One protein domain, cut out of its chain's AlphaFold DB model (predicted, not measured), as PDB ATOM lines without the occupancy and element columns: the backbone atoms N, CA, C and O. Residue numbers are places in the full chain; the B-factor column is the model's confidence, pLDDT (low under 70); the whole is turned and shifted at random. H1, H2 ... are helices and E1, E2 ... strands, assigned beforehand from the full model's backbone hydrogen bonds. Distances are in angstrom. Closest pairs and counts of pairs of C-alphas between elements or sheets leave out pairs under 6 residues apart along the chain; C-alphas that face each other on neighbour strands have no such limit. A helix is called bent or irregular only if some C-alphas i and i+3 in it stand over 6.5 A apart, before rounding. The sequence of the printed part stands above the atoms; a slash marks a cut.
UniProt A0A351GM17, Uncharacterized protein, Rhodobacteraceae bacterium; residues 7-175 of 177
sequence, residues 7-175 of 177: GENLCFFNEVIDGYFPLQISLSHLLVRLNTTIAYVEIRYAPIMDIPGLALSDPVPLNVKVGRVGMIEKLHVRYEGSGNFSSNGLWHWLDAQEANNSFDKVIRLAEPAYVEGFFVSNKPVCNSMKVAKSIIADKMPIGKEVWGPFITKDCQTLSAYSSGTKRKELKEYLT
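What this domain is: This is residues 7 to 175 of the 177 residues of an uncharacterized protein of Rhodobacteraceae bacterium (UniProt A0A351GM17). A twisted sheet of five strands, bent across its length, curls round helix H1, which fills the hollow of one face, while the short helix H2 packs on the opposite face over E5 and E1. From H2 a long link runs away, its residues 154 to 165 sticking out from the body, to a last helix H3, set off from the sheet. The 169 printed residues run E1 H1 E2 E3 E4 E5 H2 H3, with under half in named elements; the class is mixed, helices and strands. The sheet's order is E1, E5, E2, E3, E4, all antiparallel. The whole is compact, with a radius of gyration of the C-alphas of 17.1 A and spans of 50 by 41 by 25 A.

How they stand to each other: The edge strand E1, residues 10 to 17, bends by 56 degrees at residue 14. H1, residues 23 to 34, touches E1, the closest C-alphas being those of Ile 17 and Ser 26, 5.7 A apart. E2, residues 38 to 50, bends by 98 degrees at residue 45. E2 and E3, residues 68 to 80, form a hairpin, with N 41 and O 77 2.8 A apart. E3 and the edge strand E4, residues 85 to 93, form another, with N 76 and O 88 at 2.8 A. E2, E3 and E4 make a meander, each strand the antiparallel neighbour of the one before. E5, residues 113 to 120, completes a Greek key, pairing back with E2: N 42 and O 116 are 2.7 A apart. On its other side E5 neighbours E1, with N 13 and O 117 at 3.0 A. E1, H1 and E2 form a split strand-helix-strand unit, E5 between its parallel strands, with a right-handed crossover. H2, residues 129 to 135, is on the face opposite to H1 at a height over the sheet of 9.3 A; C-alphas Gly 117 and Ile 135 are its closest to E5, at 6.1 A. H3, residues 166 to 174, is not on the sheet and is apart from H2. Every O i to N i+4 pair is within hydrogen-bond range in H1, but 1 of 3 in H2, where 3 of 4 O i to N i+3 pairs are, and 3 of 5 in H3.

Where its parts are: E1 spans 20.5 A from C-alpha 10 at (181.390, 179.348, 161.277), H1 16.4 A, E2 25.2 A, E3 26.9 A, E4 20.7 A and E5 22.4 A. H2 spans 10.4 A, and H3 13.0 A to C-alpha 174 at (193.216, 179.176, 160.497).

The domain as a whole: The C-alphas farthest apart, of Asn 63 and Gly 164, are 53.5 A apart. The printed part has no cut. The links E2 to E3, E4 to E5 and H2 to H3 are long. Confidence is under 70 at residues 7 to 8, 96 to 102 and 124 to 175.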
ATOM      1  N   GLY A   7     184.647 177.066 156.488       50.50
ATOM      2  CA  GLY A   7     183.369 177.764 156.354       50.50
ATOM      3  C   GLY A   7     182.160 176.960 156.842       50.50
ATOM      4  O   GLY A   7     181.162 177.566 157.214       50.50
ATOM      5  N   GLU A   8     182.258 175.630 156.908       56.78
ATOM      6  CA  GLU A   8     181.190 174.761 157.402       56.78
ATOM      7  C   GLU A   8     180.972 174.908 158.906       56.78
ATOM      8  O   GLU A   8     179.919 174.534 159.370       56.78
ATOM      9  N   ASN A   9     181.896 175.452 159.699       71.69
ATOM     10  CA  ASN A   9     181.721 175.517 161.160       71.69
ATOM     11  C   ASN A   9     181.547 176.940 161.700       71.69
ATOM     12  O   ASN A   9     181.424 177.126 162.907       71.69
ATOM     13  N   LEU A  10     181.551 177.961 160.842       75.06
ATOM     14  CA  LEU A  10     181.390 179.348 161.277       75.06
ATOM     15  C   LEU A  10     179.910 179.677 161.449       75.06
ATOM     16  O   LEU A  10     179.172 179.667 160.469       75.06
ATOM     17  N   CYS A  11     179.490 180.018 162.665       80.12
ATOM     18  CA  CYS A  11     178.168 180.556 162.978       80.12
ATOM     19  C   CYS A  11     178.216 182.079 163.006       80.12
ATOM     20  O   CYS A  11     178.885 182.631 163.872       80.12
ATOM     21  N   PHE A  12     177.492 182.746 162.108       84.88
ATOM     22  CA  PHE A  12     177.318 184.201 162.149       84.88
ATOM     23  C   PHE A  12     176.113 184.578 162.998       84.88
ATOM     24  O   PHE A  12     175.124 183.844 163.025       84.88
ATOM     25  N   PHE A  13     176.191 185.721 163.666       88.06
ATOM     26  CA  PHE A  13     175.098 186.249 164.469       88.06
ATOM     27  C   PHE A  13     175.032 187.770 164.375       88.06
ATOM     28  O   PHE A  13     176.052 188.429 164.168       88.06
ATOM     29  N   ASN A  14     173.826 188.278 164.610       91.62
ATOM     30  CA  ASN A  14     173.508 189.680 164.822       91.62
ATOM     31  C   ASN A  14     172.644 189.747 166.085       91.62
ATOM     32  O   ASN A  14     171.606 189.092 166.141       91.62
ATOM     33  N   GLU A  15     173.084 190.478 167.100       94.12
ATOM     34  CA  GLU A  15     172.495 190.464 168.443       94.12
ATOM     35  C   GLU A  15     172.493 191.864 169.061       94.12
ATOM     36  O   GLU A  15     173.130 192.787 168.555       94.12
ATOM     37  N   VAL A  16     171.791 192.022 170.184       95.31
ATOM     38  CA  VAL A  16     171.860 193.235 171.015       95.31
ATOM     39  C   VAL A  16     172.442 192.878 172.377       95.31
ATOM     40  O   VAL A  16     172.004 191.926 173.024       95.31
ATOM     41  N   ILE A  17     173.439 193.634 172.829       94.81
ATOM     42  CA  ILE A  17     174.019 193.501 174.171       94.81
ATOM     43  C   ILE A  17     173.604 194.674 175.057       94.81
ATOM     44  O   ILE A  17     173.452 195.797 174.585       94.81
ATOM     45  N   ASP A  18     173.421 194.409 176.348       90.81
ATOM     46  CA  ASP A  18     172.991 195.416 177.319       90.81
ATOM     47  C   ASP A  18     174.102 196.432 177.601       90.81
ATOM     48  O   ASP A  18     175.271 196.059 177.716       90.81
ATOM     49  N   GLY A  19     173.745 197.704 177.784       85.12
ATOM     50  CA  GLY A  19     174.721 198.729 178.165       85.12
ATOM     51  C   GLY A  19     174.920 198.913 179.664       85.12
ATOM     52  O   GLY A  19     175.988 199.307 180.120       85.12
ATOM     53  N   TYR A  20     173.935 198.535 180.475       81.19
ATOM     54  CA  TYR A  20     173.982 198.789 181.914       81.19
ATOM     55  C   TYR A  20     175.063 198.009 182.661       81.19
ATOM     56  O   TYR A  20     175.394 198.382 183.783       81.19
ATOM     57  N   PHE A  21     175.627 196.962 182.065       89.00
ATOM     58  CA  PHE A  21     176.720 196.196 182.648       89.00
ATOM     59  C   PHE A  21     178.078 196.620 182.067       89.00
ATOM     60  O   PHE A  21     178.151 197.146 180.956       89.00
ATOM     61  N   PRO A  22     179.178 196.366 182.795       91.06
ATOM     62  CA  PRO A  22     180.514 196.322 182.211       91.06
ATOM     63  C   PRO A  22     180.522 195.514 180.911       91.06
ATOM     64  O   PRO A  22     179.922 194.439 180.865       91.06
ATOM     65  N   LEU A  23     181.242 195.977 179.888       91.50
ATOM     66  CA  LEU A  23     181.274 195.342 178.569       91.50
ATOM     67  C   LEU A  23     181.611 193.847 178.659       91.50
ATOM     68  O   LEU A  23     180.987 193.032 177.981       91.50
ATOM     69  N   GLN A  24     182.536 193.462 179.544       90.69
ATOM     70  CA  GLN A  24     182.851 192.049 179.792       90.69
ATOM     71  C   GLN A  24     181.641 191.212 180.244       90.69
ATOM     72  O   GLN A  24     181.529 190.052 179.863       90.69
ATOM     73  N   ILE A  25     180.732 191.776 181.041       92.12
ATOM     74  CA  ILE A  25     179.531 191.082 181.520       92.12
ATOM     75  C   ILE A  25     178.495 191.017 180.396       92.12
ATOM     76  O   ILE A  25     177.915 189.964 180.147       92.12
ATOM     77  N   SER A  26     178.311 192.101 179.644       93.56
ATOM     78  CA  SER A  26     177.417 192.097 178.481       93.56
ATOM     79  C   SER A  26     177.846 191.060 177.431       93.56
ATOM     80  O   SER A  26     177.008 190.362 176.858       93.56
ATOM     81  N   LEU A  27     179.156 190.895 177.223       94.06
ATOM     82  CA  LEU A  27     179.712 189.869 176.341       94.06
ATOM     83  C   LEU A  27     179.599 188.455 176.922       94.06
ATOM     84  O   LEU A  27     179.371 187.514 176.164       94.06
ATOM     85  N   SER A  28     179.701 188.271 178.241       93.56
ATOM     86  CA  SER A  28     179.479 186.955 178.854       93.56
ATOM     87  C   SER A  28     178.026 186.504 178.717       93.56
ATOM     88  O   SER A  28     177.776 185.354 178.353       93.56
ATOM     89  N   HIS A  29     177.065 187.415 178.887       94.81
ATOM     90  CA  HIS A  29     175.654 187.141 178.614       94.81
ATOM     91  C   HIS A  29     175.420 186.773 177.142       94.81
ATOM     92  O   HIS A  29     174.672 185.837 176.856       94.81
ATOM     93  N   LEU A  30     176.092 187.458 176.208       95.75
ATOM     94  CA  LEU A  30     176.049 187.111 174.786       95.75
ATOM     95  C   LEU A  30     176.534 185.673 174.541       95.75
ATOM     96  O   LEU A  30     175.844 184.917 173.860       95.75
ATOM     97  N   LEU A  31     177.670 185.269 175.120       94.75
ATOM     98  CA  LEU A  31     178.193 183.903 174.985       94.75
ATOM     99  C   LEU A  31     177.200 182.843 175.486       94.75
ATOM    100  O   LEU A  31     177.005 181.823 174.821       94.75
ATOM    101  N   VAL A  32     176.527 183.105 176.613       95.50
ATOM    102  CA  VAL A  32     175.478 182.224 177.155       95.50
ATOM    103  C   VAL A  32     174.311 182.090 176.174       95.50
ATOM    104  O   VAL A  32     173.880 180.971 175.899       95.50
ATOM    105  N   ARG A  33     173.826 183.201 175.598       94.62
ATOM    106  CA  ARG A  33     172.729 183.179 174.610       94.62
ATOM    107  C   ARG A  33     173.110 182.442 173.326       94.62
ATOM    108  O   ARG A  33     172.305 181.679 172.801       94.62
ATOM    109  N   LEU A  34     174.339 182.632 172.850       91.44
ATOM    110  CA  LEU A  34     174.872 181.955 171.664       91.44
ATOM    111  C   LEU A  34     175.264 180.490 171.925       91.44
ATOM    112  O   LEU A  34     175.602 179.775 170.982       91.44
ATOM    113  N   ASN A  35     175.226 180.035 173.184       92.75
ATOM    114  CA  ASN A  35     175.655 178.705 173.615       92.75
ATOM    115  C   ASN A  35     177.079 178.352 173.128       92.75
ATOM    116  O   ASN A  35     177.332 177.272 172.589       92.75
ATOM    117  N   THR A  36     178.012 179.293 173.301       90.44
ATOM    118  CA  THR A  36     179.428 179.160 172.922       90.44
ATOM    119  C   THR A  36     180.335 179.694 174.029       90.44
ATOM    120  O   THR A  36     179.926 180.514 174.843       90.44
ATOM    121  N   THR A  37     181.588 179.245 174.075       88.69
ATOM    122  CA  THR A  37     182.594 179.729 175.039       88.69
ATOM    123  C   THR A  37     183.498 180.811 174.462       88.69
ATOM    124  O   THR A  37     184.353 181.329 175.175       88.69
ATOM    125  N   ILE A  38     183.361 181.125 173.174       87.25
ATOM    126  CA  ILE A  38     184.174 182.118 172.478       87.25
ATOM    127  C   ILE A  38     183.375 182.759 171.345       87.25
ATOM    128  O   ILE A  38     182.660 182.064 170.621       87.25
ATOM    129  N   ALA A  39     183.527 184.070 171.173       89.69
ATOM    130  CA  ALA A  39     182.977 184.800 170.039       89.69
ATOM    131  C   ALA A  39     183.924 185.910 169.566       89.69
ATOM    132  O   ALA A  39     184.694 186.479 170.345       89.69
ATOM    133  N   TYR A  40     183.824 186.211 168.274       89.25
ATOM    134  CA  TYR A  40     184.428 187.361 167.617       89.25
ATOM    135  C   TYR A  40     183.308 188.343 167.297       89.25
ATOM    136  O   TYR A  40     182.383 188.004 166.560       89.25
ATOM    137  N   VAL A  41     183.374 189.530 167.884       91.75
ATOM    138  CA  VAL A  41     182.294 190.516 167.909       91.75
ATOM    139  C   VAL A  41     182.792 191.814 167.297       91.75
ATOM    140  O   VAL A  41     183.896 192.268 167.585       91.75
ATOM    141  N   GLU A  42     181.973 192.429 166.465       92.12
ATOM    142  CA  GLU A  42     182.129 193.796 166.009       92.12
ATOM    143  C   GLU A  42     181.042 194.662 166.653       92.12
ATOM    144  O   GLU A  42     179.853 194.349 166.592       92.12
ATOM    145  N   ILE A  43     181.470 195.759 167.269       92.56
ATOM    146  CA  ILE A  43     180.615 196.777 167.876       92.56
ATOM    147  C   ILE A  43     180.850 198.073 167.104       92.56
ATOM    148  O   ILE A  43     182.001 198.457 166.881       92.56
ATOM    149  N   ARG A  44     179.785 198.755 166.677       91.56
ATOM    150  CA  ARG A  44     179.879 200.024 165.939       91.56
ATOM    151  C   ARG A  44     178.979 201.076 166.554       91.56
ATOM    152  O   ARG A  44     177.878 200.749 166.977       91.56
ATOM    153  N   TYR A  45     179.443 202.323 166.518       92.62
ATOM    154  CA  TYR A  45     178.680 203.506 166.926       92.62
ATOM    155  C   TYR A  45     177.975 203.329 168.279       92.62
ATOM    156  O   TYR A  45     176.791 203.625 168.412       92.62
ATOM    157  N   ALA A  46     178.699 202.791 169.262       93.81
ATOM    158  CA  ALA A  46     178.149 202.473 170.572       93.81
ATOM    159  C   ALA A  46     178.620 203.497 171.614       93.81
ATOM    160  O   ALA A  46     179.827 203.584 171.873       93.81
ATOM    161  N   PRO A  47     177.701 204.261 172.226       92.62
ATOM    162  CA  PRO A  47     178.031 205.155 173.325       92.62
ATOM    163  C   PRO A  47     178.667 204.380 174.479       92.62
ATOM    164  O   PRO A  47     178.196 203.302 174.840       92.62
ATOM    165  N   ILE A  48     179.714 204.933 175.081       91.56
ATOM    166  CA  ILE A  48     180.411 204.340 176.225       91.56
ATOM    167  C   ILE A  48     180.480 205.304 177.395       91.56
ATOM    168  O   ILE A  48     180.441 206.521 177.227       91.56
ATOM    169  N   MET A  49     180.621 204.741 178.588       89.88
ATOM    170  CA  MET A  49     180.833 205.495 179.811       89.88
ATOM    171  C   MET A  49     181.817 204.795 180.743       89.88
ATOM    172  O   MET A  49     181.824 203.569 180.882       89.88
ATOM    173  N   ASP A  50     182.617 205.610 181.414       88.00
ATOM    174  CA  ASP A  50     183.512 205.219 182.494       88.00
ATOM    175  C   ASP A  50     183.094 205.983 183.756       88.00
ATOM    176  O   ASP A  50     183.179 207.212 183.803       88.00
ATOM    177  N   ILE A  51     182.578 205.264 184.755       86.75
ATOM    178  CA  ILE A  51     182.073 205.833 186.010       86.75
ATOM    179  C   ILE A  51     182.985 205.344 187.144       86.75
ATOM    180  O   ILE A  51     182.838 204.203 187.594       86.75
ATOM    181  N   PRO A  52     183.922 206.183 187.624       83.00
ATOM    182  CA  PRO A  52     184.871 205.792 188.657       83.00
ATOM    183  C   PRO A  52     184.180 205.318 189.938       83.00
ATOM    184  O   PRO A  52     183.243 205.948 190.425       83.00
ATOM    185  N   GLY A  53     184.680 204.220 190.507       82.56
ATOM    186  CA  GLY A  53     184.201 203.685 191.784       82.56
ATOM    187  C   GLY A  53     182.870 202.929 191.722       82.56
ATOM    188  O   GLY A  53     182.408 202.472 192.763       82.56
ATOM    189  N   LEU A  54     182.269 202.759 190.539       85.88
ATOM    190  CA  LEU A  54     181.055 201.961 190.373       85.88
ATOM    191  C   LEU A  54     181.399 200.464 190.330       85.88
ATOM    192  O   LEU A  54     182.118 200.020 189.428       85.88
ATOM    193  N   ALA A  55     180.887 199.666 191.272       85.75
ATOM    194  CA  ALA A  55     181.183 198.234 191.299       85.75
ATOM    195  C   ALA A  55     180.540 197.509 190.107       85.75
ATOM    196  O   ALA A  55     179.526 197.946 189.565       85.75
ATOM    197  N   LEU A  56     181.103 196.366 189.694       83.75
ATOM    198  CA  LEU A  56     180.656 195.628 188.499       83.75
ATOM    199  C   LEU A  56     179.161 195.269 188.522       83.75
ATOM    200  O   LEU A  56     178.513 195.280 187.480       83.75
ATOM    201  N   SER A  57     178.636 194.959 189.707       83.56
ATOM    202  CA  SER A  57     177.235 194.599 189.942       83.56
ATOM    203  C   SER A  57     176.315 195.795 190.166       83.56
ATOM    204  O   SER A  57     175.099 195.620 190.173       83.56
ATOM    205  N   ASP A  58     176.867 196.989 190.385       83.75
ATOM    206  CA  ASP A  58     176.050 198.155 190.691       83.75
ATOM    207  C   ASP A  58     175.293 198.606 189.438       83.75
ATOM    208  O   ASP A  58     175.861 198.606 188.331       83.75
ATOM    209  N   PRO A  59     174.017 199.005 189.588       80.88
ATOM    210  CA  PRO A  59     173.270 199.591 188.492       80.88
ATOM    211  C   PRO A  59     173.907 200.919 188.081       80.88
ATOM    212  O   PRO A  59     174.470 201.645 188.903       80.88
ATOM    213  N   VAL A  60     173.773 201.269 186.802       82.44
ATOM    214  CA  VAL A  60     174.170 202.599 186.328       82.44
ATOM    215  C   VAL A  60     173.306 203.645 187.041       82.44
ATOM    216  O   VAL A  60     172.076 203.538 187.004       82.44
ATOM    217  N   PRO A  61     173.907 204.650 187.700       80.56
ATOM    218  CA  PRO A  61     173.146 205.688 188.379       80.56
ATOM    219  C   PRO A  61     172.261 206.467 187.403       80.56
ATOM    220  O   PRO A  61     172.720 206.878 186.342       80.56
ATOM    221  N   LEU A  62     171.019 206.761 187.803       76.88
ATOM    222  CA  LEU A  62     170.105 207.602 187.011       76.88
ATOM    223  C   LEU A  62     170.658 209.016 186.766       76.88
ATOM    224  O   LEU A  62     170.335 209.642 185.764       76.88
ATOM    225  N   ASN A  63     171.486 209.519 187.688       77.38
ATOM    226  CA  ASN A  63     172.137 210.822 187.594       77.38
ATOM    227  C   ASN A  63     173.656 210.639 187.635       77.38
ATOM    228  O   ASN A  63     174.252 210.575 188.715       77.38
ATOM    229  N   VAL A  64     174.284 210.577 186.463       74.88
ATOM    230  CA  VAL A  64     175.745 210.520 186.336       74.88
ATOM    231  C   VAL A  64     176.312 211.922 186.575       74.88
ATOM    232  O   VAL A  64     176.276 212.780 185.701       74.88
ATOM    233  N   LYS A  65     176.793 212.181 187.798       77.50
ATOM    234  CA  LYS A  65     177.426 213.461 188.181       77.50
ATOM    235  C   LYS A  65     178.943 213.473 187.985       77.50
ATOM    236  O   LYS A  65     179.549 214.538 187.973       77.50
ATOM    237  N   VAL A  66     179.541 212.288 187.905       78.56
ATOM    238  CA  VAL A  66     180.981 212.051 187.799       78.56
ATOM    239  C   VAL A  66     181.181 210.888 186.837       78.56
ATOM    240  O   VAL A  66     180.435 209.912 186.896       78.56
ATOM    241  N   GLY A  67     182.179 210.997 185.970       81.81
ATOM    242  CA  GLY A  67     182.497 209.994 184.963       81.81
ATOM    243  C   GLY A  67     182.815 210.632 183.621       81.81
ATOM    244  O   GLY A  67     182.742 211.852 183.464       81.81
ATOM    245  N   ARG A  68     183.179 209.786 182.666       85.94
ATOM    246  CA  ARG A  68     183.489 210.164 181.291       85.94
ATOM    247  C   ARG A  68     182.522 209.469 180.356       85.94
ATOM    248  O   ARG A  68     182.119 208.336 180.608       85.94
ATOM    249  N   VAL A  69     182.161 210.156 179.284       88.31
ATOM    250  CA  VAL A  69     181.323 209.621 178.210       88.31
ATOM    251  C   VAL A  69     182.106 209.656 176.913       88.31
ATOM    252  O   VAL A  69     182.943 210.533 176.708       88.31
ATOM    253  N   GLY A  70     181.868 208.682 176.054       89.81
ATOM    254  CA  GLY A  70     182.601 208.498 174.813       89.81
ATOM    255  C   GLY A  70     181.768 207.771 173.776       89.81
ATOM    256  O   GLY A  70     180.596 207.458 173.993       89.81
ATOM    257  N   MET A  71     182.403 207.457 172.658       90.12
ATOM    258  CA  MET A  71     181.810 206.690 171.575       90.12
ATOM    259  C   MET A  71     182.814 205.658 171.076       90.12
ATOM    260  O   MET A  71     183.956 205.987 170.757       90.12
ATOM    261  N   ILE A  72     182.377 204.408 170.959       91.00
ATOM    262  CA  ILE A  72     183.021 203.428 170.089       91.00
ATOM    263  C   ILE A  72     182.579 203.746 168.667       91.00
ATOM    264  O   ILE A  72     181.406 203.602 168.339       91.00
ATOM    265  N   GLU A  73     183.508 204.115 167.794       90.25
ATOM    266  CA  GLU A  73     183.221 204.175 166.359       90.25
ATOM    267  C   GLU A  73     183.190 202.764 165.784       90.25
ATOM    268  O   GLU A  73     182.265 202.380 165.066       90.25
ATOM    269  N   LYS A  74     184.206 201.976 166.146       88.25
ATOM    270  CA  LYS A  74     184.351 200.596 165.706       88.25
ATOM    271  C   LYS A  74     185.254 199.818 166.653       88.25
ATOM    272  O   LYS A  74     186.416 200.170 166.791       88.25
ATOM    273  N   LEU A  75     184.774 198.720 167.222       88.12
ATOM    274  CA  LEU A  75     185.558 197.835 168.080       88.12
ATOM    275  C   LEU A  75     185.406 196.389 167.616       88.12
ATOM    276  O   LEU A  75     184.296 195.879 167.501       88.12
ATOM    277  N   HIS A  76     186.528 195.727 167.370       88.38
ATOM    278  CA  HIS A  76     186.615 194.289 167.179       88.38
ATOM    279  C   HIS A  76     187.048 193.646 168.487       88.38
ATOM    280  O   HIS A  76     188.065 194.030 169.062       88.38
ATOM    281  N   VAL A  77     186.297 192.652 168.941       88.38
ATOM    282  CA  VAL A  77     186.507 191.972 170.215       88.38
ATOM    283  C   VAL A  77     186.574 190.474 169.983       88.38
ATOM    284  O   VAL A  77     185.702 189.895 169.347       88.38
ATOM    285  N   ARG A  78     187.580 189.827 170.561       88.75
ATOM    286  CA  ARG A  78     187.588 188.392 170.830       88.75
ATOM    287  C   ARG A  78     187.353 188.214 172.320       88.75
ATOM    288  O   ARG A  78     188.166 188.671 173.124       88.75
ATOM    289  N   TYR A  79     186.258 187.556 172.674       89.94
ATOM    290  CA  TYR A  79     185.902 187.313 174.064       89.94
ATOM    291  C   TYR A  79     185.755 185.821 174.331       89.94
ATOM    292  O   TYR A  79     185.103 185.112 173.563       89.94
ATOM    293  N   GLU A  80     186.367 185.352 175.414       87.81
ATOM    294  CA  GLU A  80     186.235 183.987 175.915       87.81
ATOM    295  C   GLU A  80     185.453 183.972 177.231       87.81
ATOM    296  O   GLU A  80     185.608 184.859 178.069       87.81
ATOM    297  N   GLY A  81     184.693 182.904 177.476       83.00
ATOM    298  CA  GLY A  81     183.943 182.706 178.722       83.00
ATOM    299  C   GLY A  81     184.820 182.608 179.979       83.00
ATOM    300  O   GLY A  81     184.310 182.726 181.087       83.00
ATOM    301  N   SER A  82     186.137 182.441 179.818       83.12
ATOM    302  CA  SER A  82     187.143 182.557 180.883       83.12
ATOM    303  C   SER A  82     187.354 184.001 181.370       83.12
ATOM    304  O   SER A  82     188.026 184.211 182.377       83.12
ATOM    305  N   GLY A  83     186.813 184.994 180.657       78.69
ATOM    306  CA  GLY A  83     187.052 186.418 180.887       78.69
ATOM    307  C   GLY A  83     188.227 186.988 180.087       78.69
ATOM    308  O   GLY A  83     188.509 188.184 180.211       78.69
ATOM    309  N   ASN A  84     188.895 186.171 179.259       82.12
ATOM    310  CA  ASN A  84     189.923 186.660 178.344       82.12
ATOM    311  C   ASN A  84     189.282 187.548 177.278       82.12
ATOM    312  O   ASN A  84     188.364 187.138 176.562       82.12
ATOM    313  N   PHE A  85     189.803 188.761 177.162       82.31
ATOM    314  CA  PHE A  85     189.317 189.782 176.253       82.31
ATOM    315  C   PHE A  85     190.504 190.331 175.469       82.31
ATOM    316  O   PHE A  85     191.485 190.794 176.049       82.31
ATOM    317  N   SER A  86     190.404 190.292 174.147       81.12
ATOM    318  CA  SER A  86     191.364 190.929 173.250       81.12
ATOM    319  C   SER A  86     190.580 191.811 172.301       81.12
ATOM    320  O   SER A  86     189.571 191.376 171.749       81.12
ATOM    321  N   SER A  87     191.023 193.047 172.103       82.44
ATOM    322  CA  SER A  87     190.309 193.976 171.235       82.44
ATOM    323  C   SER A  87     191.240 194.847 170.414       82.44
ATOM    324  O   SER A  87     192.416 195.010 170.734       82.44
ATOM    325  N   ASN A  88     190.696 195.405 169.343       80.94
ATOM    326  CA  ASN A  88     191.237 196.589 168.700       80.94
ATOM    327  C   ASN A  88     190.097 197.395 168.099       80.94
ATOM    328  O   ASN A  88     189.043 196.862 167.754       80.94
ATOM    329  N   GLY A  89     190.298 198.696 167.976       82.12
ATOM    330  CA  GLY A  89     189.239 199.554 167.498       82.12
ATOM    331  C   GLY A  89     189.602 201.019 167.514       82.12
ATOM    332  O   GLY A  89     190.731 201.400 167.812       82.12
ATOM    333  N   LEU A  90     188.599 201.806 167.166       83.31
ATOM    334  CA  LEU A  90     188.560 203.246 167.250       83.31
ATOM    335  C   LEU A  90     187.435 203.615 168.209       83.31
ATOM    336  O   LEU A  90     186.281 203.203 168.041       83.31
ATOM    337  N   TRP A  91     187.794 204.388 169.214       86.81
ATOM    338  CA  TRP A  91     186.876 205.035 170.131       86.81
ATOM    339  C   TRP A  91     187.456 206.395 170.489       86.81
ATOM    340  O   TRP A  91     188.649 206.647 170.304       86.81
ATOM    341  N   HIS A  92     186.615 207.253 171.039       84.50
ATOM    342  CA  HIS A  92     187.037 208.528 171.587       84.50
ATOM    343  C   HIS A  92     186.208 208.856 172.827       84.50
ATOM    344  O   HIS A  92     185.031 208.501 172.916       84.50
ATOM    345  N   TRP A  93     186.827 209.532 173.789       86.88
ATOM    346  CA  TRP A  93     186.105 210.178 174.878       86.88
ATOM    347  C   TRP A  93     185.645 211.567 174.422       86.88
ATOM    348  O   TRP A  93     186.288 212.194 173.581       86.88
ATOM    349  N   LEU A  94     184.497 212.024 174.918       84.06
ATOM    350  CA  LEU A  94     183.934 213.338 174.591       84.06
ATOM    351  C   LEU A  94     184.473 214.445 175.506       84.06
ATOM    352  O   LEU A  94     184.232 215.622 175.239       84.06
ATOM    353  N   ASP A  95     185.181 214.098 176.584       76.12
ATOM    354  CA  ASP A  95     185.918 215.080 177.365       76.12
ATOM    355  C   ASP A  95     187.243 215.426 176.669       76.12
ATOM    356  O   ASP A  95     187.988 214.572 176.201       76.12
ATOM    357  N   ALA A  96     187.558 216.719 176.579       55.53
ATOM    358  CA  ALA A  96     188.743 217.222 175.873       55.53
ATOM    359  C   ALA A  96     190.079 216.945 176.606       55.53
ATOM    360  O   ALA A  96     191.093 217.578 176.318       55.53
ATOM    361  N   GLN A  97     190.085 216.051 177.597       60.34
ATOM    362  CA  GLN A  97     191.244 215.725 178.427       60.34
ATOM    363  C   GLN A  97     191.814 214.375 177.968       60.34
ATOM    364  O   GLN A  97     191.463 213.320 178.485       60.34
ATOM    365  N   GLU A  98     192.737 214.415 177.005       54.06
ATOM    366  CA  GLU A  98     193.407 213.245 176.398       54.06
ATOM    367  C   GLU A  98     194.209 212.376 177.395       54.06
ATOM    368  O   GLU A  98     194.670 211.278 177.071       54.06
ATOM    369  N   ALA A  99     194.391 212.851 178.629       46.75
ATOM    370  CA  ALA A  99     195.260 212.273 179.645       46.75
ATOM    371  C   ALA A  99     194.646 211.051 180.370       46.75
ATOM    372  O   ALA A  99     194.688 210.984 181.592       46.75
ATOM    373  N   ASN A 100     194.043 210.104 179.638       56.38
ATOM    374  CA  ASN A 100     193.876 208.681 180.008       56.38
ATOM    375  C   ASN A 100     192.995 207.958 178.969       56.38
ATOM    376  O   ASN A 100     191.891 207.493 179.270       56.38
ATOM    377  N   ASN A 101     193.492 207.843 177.734       61.03
ATOM    378  CA  ASN A 101     192.816 207.175 176.612       61.03
ATOM    379  C   ASN A 101     192.892 205.634 176.672       61.03
ATOM    380  O   ASN A 101     193.034 204.972 175.645       61.03
ATOM    381  N   SER A 102     192.827 205.041 177.866       68.88
ATOM    382  CA  SER A 102     192.721 203.586 177.993       68.88
ATOM    383  C   SER A 102     191.268 203.150 177.817       68.88
ATOM    384  O   SER A 102     190.362 203.778 178.368       68.88
ATOM    385  N   PHE A 103     191.057 202.073 177.065       73.50
ATOM    386  CA  PHE A 103     189.779 201.376 176.978       73.50
ATOM    387  C   PHE A 103     189.862 200.099 177.815       73.50
ATOM    388  O   PHE A 103     190.594 199.173 177.467       73.50
ATOM    389  N   ASP A 104     189.147 200.076 178.937       78.75
ATOM    390  CA  ASP A 104     189.087 198.950 179.868       78.75
ATOM    391  C   ASP A 104     187.801 198.133 179.641       78.75
ATOM    392  O   ASP A 104     186.748 198.677 179.318       78.75
ATOM    393  N   LYS A 105     187.846 196.816 179.852       72.75
ATOM    394  CA  LYS A 105     186.672 195.927 179.797       72.75
ATOM    395  C   LYS A 105     185.602 196.237 180.841       72.75
ATOM    396  O   LYS A 105     184.478 195.739 180.719       72.75
ATOM    397  N   VAL A 106     185.948 197.009 181.875       84.94
ATOM    398  CA  VAL A 106     184.979 197.489 182.870       84.94
ATOM    399  C   VAL A 106     184.182 198.713 182.407       84.94
ATOM    400  O   VAL A 106     183.191 199.056 183.053       84.94
ATOM    401  N   ILE A 107     184.560 199.322 181.273       88.69
ATOM    402  CA  ILE A 107     183.762 200.353 180.597       88.69
ATOM    403  C   ILE A 107     182.382 199.788 180.283       88.69
ATOM    404  O   ILE A 107     182.233 198.624 179.901       88.69
ATOM    405  N   ARG A 108     181.363 200.626 180.445       92.06
ATOM    406  CA  ARG A 108     179.969 200.281 180.165       92.06
ATOM    407  C   ARG A 108     179.543 200.904 178.851       92.06
ATOM    408  O   ARG A 108     180.060 201.957 178.474       92.06
ATOM    409  N   LEU A 109     178.578 200.293 178.173       91.62
ATOM    410  CA  LEU A 109     177.917 200.974 177.062       91.62
ATOM    411  C   LEU A 109     176.847 201.887 177.665       91.62
ATOM    412  O   LEU A 109     176.100 201.467 178.540       91.62
ATOM    413  N   ALA A 110     176.750 203.140 177.241       88.75
ATOM    414  CA  ALA A 110     175.735 204.031 177.804       88.75
ATOM    415  C   ALA A 110     174.306 203.628 177.384       88.75
ATOM    416  O   ALA A 110     173.338 204.004 178.040       88.75
ATOM    417  N   GLU A 111     174.184 202.811 176.334       90.19
ATOM    418  CA  GLU A 111     172.932 202.281 175.793       90.19
ATOM    419  C   GLU A 111     173.133 200.827 175.324       90.19
ATOM    420  O   GLU A 111     174.277 200.411 175.100       90.19
ATOM    421  N   PRO A 112     172.061 200.024 175.167       93.38
ATOM    422  CA  PRO A 112     172.158 198.745 174.471       93.38
ATOM    423  C   PRO A 112     172.781 198.914 173.080       93.38
ATOM    424  O   PRO A 112     172.407 199.818 172.336       93.38
ATOM    425  N   ALA A 113     173.709 198.030 172.715       94.50
ATOM    426  CA  ALA A 113     174.420 198.108 171.442       94.50
ATOM    427  C   ALA A 113     174.079 196.925 170.541       94.50
ATOM    428  O   ALA A 113     174.079 195.771 170.976       94.50
ATOM    429  N   TYR A 114     173.842 197.221 169.265       94.19
ATOM    430  CA  TYR A 114     173.782 196.210 168.220       94.19
ATOM    431  C   TYR A 114     175.193 195.700 167.908       94.19
ATOM    432  O   TYR A 114     176.137 196.485 167.780       94.19
ATOM    433  N   VAL A 115     175.326 194.383 167.784       94.06
ATOM    434  CA  VAL A 115     176.591 193.709 167.508       94.06
ATOM    435  C   VAL A 115     176.425 192.663 166.423       94.06
ATOM    436  O   VAL A 115     175.413 191.970 166.351       94.06
ATOM    437  N   GLU A 116     177.461 192.513 165.610       92.56
ATOM    438  CA  GLU A 116     177.554 191.458 164.602       92.56
ATOM    439  C   GLU A 116     178.807 190.641 164.866       92.56
ATOM    440  O   GLU A 116     179.789 191.142 165.415       92.56
ATOM    441  N   GLY A 117     178.811 189.372 164.488       88.75
ATOM    442  CA  GLY A 117     179.969 188.553 164.779       88.75
ATOM    443  C   GLY A 117     179.872 187.128 164.298       88.75
ATOM    444  O   GLY A 117     178.987 186.747 163.528       88.75
ATOM    445  N   PHE A 118     180.833 186.334 164.758       85.94
ATOM    446  CA  PHE A 118     180.829 184.902 164.539       85.94
ATOM    447  C   PHE A 118     181.464 184.120 165.685       85.94
ATOM    448  O   PHE A 118     182.243 184.639 166.485       85.94
ATOM    449  N   PHE A 119     181.159 182.831 165.726       84.62
ATOM    450  CA  PHE A 119     181.848 181.848 166.552       84.62
ATOM    451  C   PHE A 119     182.035 180.544 165.775       84.62
ATOM    452  O   PHE A 119     181.420 180.332 164.729       84.62
ATOM    453  N   VAL A 120     182.913 179.676 166.273       79.62
ATOM    454  CA  VAL A 120     183.148 178.355 165.679       79.62
ATOM    455  C   VAL A 120     182.276 177.334 166.401       79.62
ATOM    456  O   VAL A 120     182.407 177.135 167.606       79.62
ATOM    457  N   SER A 121     181.384 176.690 165.659       75.56
ATOM    458  CA  SER A 121     180.569 175.575 166.126       75.56
ATOM    459  C   SER A 121     181.315 174.252 165.966       75.56
ATOM    460  O   SER A 121     182.003 174.006 164.978       75.56
ATOM    461  N   ASN A 122     181.111 173.344 166.921       70.06
ATOM    462  CA  ASN A 122     181.611 171.968 166.839       70.06
ATOM    463  C   ASN A 122     180.821 171.098 165.844       70.06
ATOM    464  O   ASN A 122     181.203 169.960 165.569       70.06
ATOM    465  N   LYS A 123     179.697 171.609 165.335       70.00
ATOM    466  CA  LYS A 123     178.853 170.970 164.324       70.00
ATOM    467  C   LYS A 123     178.912 171.767 163.018       70.00
ATOM    468  O   LYS A 123     178.872 172.995 163.108       70.00
ATOM    469  N   PRO A 124     178.895 171.095 161.853       64.44
ATOM    470  CA  PRO A 124     178.721 171.758 160.571       64.44
ATOM    471  C   PRO A 124     177.412 172.551 160.522       64.44
ATOM    472  O   PRO A 124     176.374 172.107 161.015       64.44
ATOM    473  N   VAL A 125     177.472 173.717 159.904       65.81
ATOM    474  CA  VAL A 125     176.450 174.744 159.786       65.81
ATOM    475  C   VAL A 125     176.490 175.240 158.350       65.81
ATOM    476  O   VAL A 125     177.536 175.616 157.819       65.81
ATOM    477  N   CYS A 126     175.337 175.227 157.691       55.88
ATOM    478  CA  CYS A 126     175.230 175.698 156.318       55.88
ATOM    479  C   CYS A 126     175.167 177.230 156.320       55.88
ATOM    480  O   CYS A 126     174.083 177.807 156.315       55.88
ATOM    481  N   ASN A 127     176.328 177.886 156.364       56.28
ATOM    482  CA  ASN A 127     176.415 179.339 156.287       56.28
ATOM    483  C   ASN A 127     177.027 179.806 154.965       56.28
ATOM    484  O   ASN A 127     178.020 179.283 154.461       56.28
ATOM    485  N   SER A 128     176.417 180.840 154.390       49.69
ATOM    486  CA  SER A 128     176.896 181.489 153.172       49.69
ATOM    487  C   SER A 128     178.229 182.202 153.436       49.69
ATOM    488  O   SER A 128     178.278 183.199 154.157       49.69
ATOM    489  N   MET A 129     179.311 181.770 152.776       50.00
ATOM    490  CA  MET A 129     180.625 182.446 152.810       50.00
ATOM    491  C   MET A 129     180.583 183.933 152.400       50.00
ATOM    492  O   MET A 129     181.542 184.661 152.661       50.00
ATOM    493  N   LYS A 130     179.513 184.407 151.741       47.31
ATOM    494  CA  LYS A 130     179.355 185.835 151.417       47.31
ATOM    495  C   LYS A 130     179.151 186.689 152.674       47.31
ATOM    496  O   LYS A 130     179.660 187.802 152.699       47.31
ATOM    497  N   VAL A 131     178.484 186.154 153.700       48.56
ATOM    498  CA  VAL A 131     178.282 186.818 155.004       48.56
ATOM    499  C   VAL A 131     179.573 186.784 155.829       48.56
ATOM    500  O   VAL A 131     179.927 187.751 156.494       48.56
ATOM    501  N   ALA A 132     180.353 185.708 155.694       48.38
ATOM    502  CA  ALA A 132     181.616 185.536 156.409       48.38
ATOM    503  C   ALA A 132     182.657 186.620 156.119       48.38
ATOM    504  O   ALA A 132     183.347 187.092 157.020       48.38
ATOM    505  N   LYS A 133     182.770 187.028 154.852       50.00
ATOM    506  CA  LYS A 133     183.808 187.966 154.408       50.00
ATOM    507  C   LYS A 133     183.611 189.402 154.889       50.00
ATOM    508  O   LYS A 133     184.593 190.129 154.935       50.00
ATOM    509  N   SER A 134     182.384 189.830 155.189       52.84
ATOM    510  CA  SER A 134     182.139 191.193 155.681       52.84
ATOM    511  C   SER A 134     182.415 191.335 157.178       52.84
ATOM    512  O   SER A 134     182.779 192.423 157.610       52.84
ATOM    513  N   ILE A 135     182.259 190.249 157.943       52.84
ATOM    514  CA  ILE A 135     182.411 190.234 159.408       52.84
ATOM    515  C   ILE A 135     183.853 189.892 159.814       52.84
ATOM    516  O   ILE A 135     184.383 190.452 160.775       52.84
ATOM    517  N   ILE A 136     184.527 189.011 159.066       57.88
ATOM    518  CA  ILE A 136     185.956 188.736 159.254       57.88
ATOM    519  C   ILE A 136     186.744 189.934 158.714       57.88
ATOM    520  O   ILE A 136     187.105 189.992 157.541       57.88
ATOM    521  N   ALA A 137     186.980 190.919 159.575       58.25
ATOM    522  CA  ALA A 137     187.869 192.028 159.274       58.25
ATOM    523  C   ALA A 137     189.336 191.585 159.386       58.25
ATOM    524  O   ALA A 137     189.695 190.852 160.308       58.25
ATOM    525  N   ASP A 138     190.202 192.127 158.522       52.00
ATOM    526  CA  ASP A 138     191.667 191.916 158.543       52.00
ATOM    527  C   ASP A 138     192.314 192.280 159.899       52.00
ATOM    528  O   ASP A 138     193.448 191.905 160.190       52.00
ATOM    529  N   LYS A 139     191.573 193.011 160.740       58.47
ATOM    530  CA  LYS A 139     191.966 193.466 162.070       58.47
ATOM    531  C   LYS A 139     191.381 192.623 163.210       58.47
ATOM    532  O   LYS A 139     191.402 193.101 164.324       58.47
ATOM    533  N   MET A 140     190.826 191.424 163.029       59.56
ATOM    534  CA  MET A 140     190.315 190.680 164.199       59.56
ATOM    535  C   MET A 140     191.449 190.314 165.186       59.56
ATOM    536  O   MET A 140     192.495 189.828 164.761       59.56
ATOM    537  N   PRO A 141     191.291 190.542 166.502       57.34
ATOM    538  CA  PRO A 141     192.364 190.301 167.468       57.34
ATOM    539  C   PRO A 141     192.694 188.800 167.607       57.34
ATOM    540  O   PRO A 141     191.802 187.960 167.739       57.34
ATOM    541  N   ILE A 142     193.993 188.474 167.615       50.09
ATOM    542  CA  ILE A 142     194.546 187.121 167.812       50.09
ATOM    543  C   ILE A 142     195.314 187.089 169.139       50.09
ATOM    544  O   ILE A 142     196.109 187.985 169.410       50.09
ATOM    545  N   GLY A 143     195.157 186.027 169.932       44.53
ATOM    546  CA  GLY A 143     196.047 185.757 171.066       44.53
ATOM    547  C   GLY A 143     195.780 186.577 172.337       44.53
ATOM    548  O   GLY A 143     194.673 187.077 172.545       44.53
ATOM    549  N   LYS A 144     196.796 186.598 173.219       40.22
ATOM    550  CA  LYS A 144     196.751 187.096 174.609       40.22
ATOM    551  C   LYS A 144     196.264 188.543 174.717       40.22
ATOM    552  O   LYS A 144     196.482 189.336 173.812       40.22
ATOM    553  N   GLU A 145     195.650 188.816 175.867       39.91
ATOM    554  CA  GLU A 145     195.121 190.094 176.358       39.91
ATOM    555  C   GLU A 145     195.884 191.318 175.809       39.91
ATOM    556  O   GLU A 145     197.086 191.465 176.041       39.91
ATOM    557  N   VAL A 146     195.192 192.187 175.062       45.25
ATOM    558  CA  VAL A 146     195.755 193.438 174.523       45.25
ATOM    559  C   VAL A 146     194.992 194.613 175.128       45.25
ATOM    560  O   VAL A 146     193.811 194.799 174.833       45.25
ATOM    561  N   TRP A 147     195.692 195.404 175.948       50.81
ATOM    562  CA  TRP A 147     195.232 196.667 176.537       50.81
ATOM    563  C   TRP A 147     196.154 197.818 176.118       50.81
ATOM    564  O   TRP A 147     197.343 197.600 175.877       50.81
ATOM    565  N   GLY A 148     195.644 199.050 176.121       43.12
ATOM    566  CA  GLY A 148     196.459 200.261 175.957       43.12
ATOM    567  C   GLY A 148     196.257 200.997 174.625       43.12
ATOM    568  O   GLY A 148     195.553 200.506 173.747       43.12
ATOM    569  N   PRO A 149     196.814 202.216 174.496       33.31
ATOM    570  CA  PRO A 149     196.317 203.254 173.596       33.31
ATOM    571  C   PRO A 149     196.517 202.845 172.138       33.31
ATOM    572  O   PRO A 149     197.651 202.636 171.702       33.31
ATOM    573  N   PHE A 150     195.442 202.763 171.351       36.81
ATOM    574  CA  PHE A 150     195.616 202.639 169.908       36.81
ATOM    575  C   PHE A 150     195.797 204.029 169.318       36.81
ATOM    576  O   PHE A 150     194.977 204.927 169.484       36.81
ATOM    577  N   ILE A 151     196.928 204.181 168.640       30.20
ATOM    578  CA  ILE A 151     197.294 205.366 167.881       30.20
ATOM    579  C   ILE A 151     196.155 205.677 166.905       30.20
ATOM    580  O   ILE A 151     195.818 204.844 166.058       30.20
ATOM    581  N   THR A 152     195.616 206.894 166.991       34.38
ATOM    582  CA  THR A 152     194.898 207.562 165.903       34.38
ATOM    583  C   THR A 152     195.842 207.631 164.705       34.38
ATOM    584  O   THR A 152     196.652 208.547 164.586       34.38
ATOM    585  N   LYS A 153     195.854 206.602 163.854       31.09
ATOM    586  CA  LYS A 153     196.632 206.651 162.614       31.09
ATOM    587  C   LYS A 153     195.781 207.295 161.536       31.09
ATOM    588  O   LYS A 153     194.884 206.662 160.981       31.09
ATOM    589  N   ASP A 154     196.113 208.558 161.300       27.16
ATOM    590  CA  ASP A 154     195.686 209.410 160.202       27.16
ATOM    591  C   ASP A 154     195.477 208.659 158.878       27.16
ATOM    592  O   ASP A 154     196.237 207.770 158.481       27.16
ATOM    593  N   CYS A 155     194.434 209.083 158.167       27.92
ATOM    594  CA  CYS A 155     193.848 208.515 156.952       27.92
ATOM    595  C   CYS A 155     194.740 208.418 155.687       27.92
ATOM    596  O   CYS A 155     194.188 208.320 154.594       27.92
ATOM    597  N   GLN A 156     196.077 208.421 155.742       27.20
ATOM    598  CA  GLN A 156     196.893 208.609 154.522       27.20
ATOM    599  C   GLN A 156     197.845 207.481 154.094       27.20
ATOM    600  O   GLN A 156     198.616 207.678 153.161       27.20
ATOM    601  N   THR A 157     197.781 206.263 154.643       27.80
ATOM    602  CA  THR A 157     198.717 205.195 154.203       27.80
ATOM    603  C   THR A 157     198.046 203.869 153.845       27.80
ATOM    604  O   THR A 157     198.424 202.809 154.333       27.80
ATOM    605  N   LEU A 158     197.049 203.912 152.954       29.98
ATOM    606  CA  LEU A 158     196.357 202.719 152.430       29.98
ATOM    607  C   LEU A 158     196.567 202.451 150.926       29.98
ATOM    608  O   LEU A 158     195.826 201.664 150.344       29.98
ATOM    609  N   SER A 159     197.582 203.031 150.273       29.28
ATOM    610  CA  SER A 159     197.775 202.852 148.820       29.28
ATOM    611  C   SER A 159     198.847 201.843 148.377       29.28
ATOM    612  O   SER A 159     198.953 201.609 147.178       29.28
ATOM    613  N   ALA A 160     199.610 201.189 149.265       28.95
ATOM    614  CA  ALA A 160     200.789 200.421 148.817       28.95
ATOM    615  C   ALA A 160     200.750 198.886 148.983       28.95
ATOM    616  O   ALA A 160     201.577 198.207 148.381       28.95
ATOM    617  N   TYR A 161     199.808 198.295 149.726       30.28
ATOM    618  CA  TYR A 161     199.842 196.848 150.021       30.28
ATOM    619  C   TYR A 161     198.603 196.101 149.517       30.28
ATOM    620  O   TYR A 161     197.871 195.445 150.253       30.28
ATOM    621  N   SER A 162     198.362 196.188 148.211       40.72
ATOM    622  CA  SER A 162     197.331 195.420 147.516       40.72
ATOM    623  C   SER A 162     197.981 194.381 146.601       40.72
ATOM    624  O   SER A 162     198.508 194.737 145.552       40.72
ATOM    625  N   SER A 163     197.931 193.099 146.993       39.88
ATOM    626  CA  SER A 163     197.378 191.991 146.169       39.88
ATOM    627  C   SER A 163     197.954 190.596 146.475       39.88
ATOM    628  O   SER A 163     197.262 189.611 146.232       39.88
ATOM    629  N   GLY A 164     199.154 190.470 147.057       32.81
ATOM    630  CA  GLY A 164     199.825 189.163 147.222       32.81
ATOM    631  C   GLY A 164     199.673 188.475 148.589       32.81
ATOM    632  O   GLY A 164     199.634 187.249 148.670       32.81
ATOM    633  N   THR A 165     199.558 189.245 149.673       37.81
ATOM    634  CA  THR A 165     199.685 188.750 151.062       37.81
ATOM    635  C   THR A 165     198.392 188.132 151.622       37.81
ATOM    636  O   THR A 165     198.428 187.249 152.479       37.81
ATOM    637  N   LYS A 166     197.238 188.497 151.041       40.78
ATOM    638  CA  LYS A 166     195.877 188.205 151.542       40.78
ATOM    639  C   LYS A 166     195.535 186.721 151.722       40.78
ATOM    640  O   LYS A 166     194.643 186.373 152.487       40.78
ATOM    641  N   ARG A 167     196.202 185.818 150.995       33.50
ATOM    642  CA  ARG A 167     195.906 184.370 151.036       33.50
ATOM    643  C   ARG A 167     196.719 183.615 152.091       33.50
ATOM    644  O   ARG A 167     196.401 182.462 152.379       33.50
ATOM    645  N   LYS A 168     197.779 184.237 152.613       34.28
ATOM    646  CA  LYS A 168     198.701 183.636 153.583       34.28
ATOM    647  C   LYS A 168     198.251 183.933 155.016       34.28
ATOM    648  O   LYS A 168     198.167 183.006 155.808       34.28
ATOM    649  N   GLU A 169     197.810 185.161 155.282       39.38
ATOM    650  CA  GLU A 169     197.321 185.591 156.602       39.38
ATOM    651  C   GLU A 169     196.034 184.868 157.011       39.38
ATOM    652  O   GLU A 169     195.940 184.371 158.125       39.38
ATOM    653  N   LEU A 170     195.078 184.677 156.092       37.16
ATOM    654  CA  LEU A 170     193.872 183.900 156.401       37.16
ATOM    655  C   LEU A 170     194.212 182.445 156.762       37.16
ATOM    656  O   LEU A 170     193.541 181.859 157.593       37.16
ATOM    657  N   LYS A 171     195.271 181.857 156.184       37.28
ATOM    658  CA  LYS A 171     195.755 180.531 156.602       37.28
ATOM    659  C   LYS A 171     196.388 180.563 157.990       37.28
ATOM    660  O   LYS A 171     196.198 179.604 158.721       37.28
ATOM    661  N   GLU A 172     197.087 181.638 158.344       40.56
ATOM    662  CA  GLU A 172     197.681 181.824 159.674       40.56
ATOM    663  C   GLU A 172     196.607 181.977 160.765       40.56
ATOM    664  O   GLU A 172     196.695 181.297 161.788       40.56
ATOM    665  N   TYR A 173     195.528 182.730 160.497       37.88
ATOM    666  CA  TYR A 173     194.316 182.775 161.338       37.88
ATOM    667  C   TYR A 173     193.676 181.388 161.533       37.88
ATOM    668  O   TYR A 173     193.061 181.121 162.561       37.88
ATOM    669  N   LEU A 174     193.826 180.504 160.544       38.59
ATOM    670  CA  LEU A 174     193.216 179.176 160.497       38.59
ATOM    671  C   LEU A 174     194.124 178.046 161.022       38.59
ATOM    672  O   LEU A 174     193.647 176.927 161.161       38.59
ATOM    673  N   THR A 175     195.404 178.317 161.307       34.59
ATOM    674  CA  THR A 175     196.354 177.364 161.927       34.59
ATOM    675  C   THR A 175     196.435 177.460 163.453       34.59
ATOM    676  O   THR A 175     197.117 176.647 164.068       34.59
TER     677      THR A 175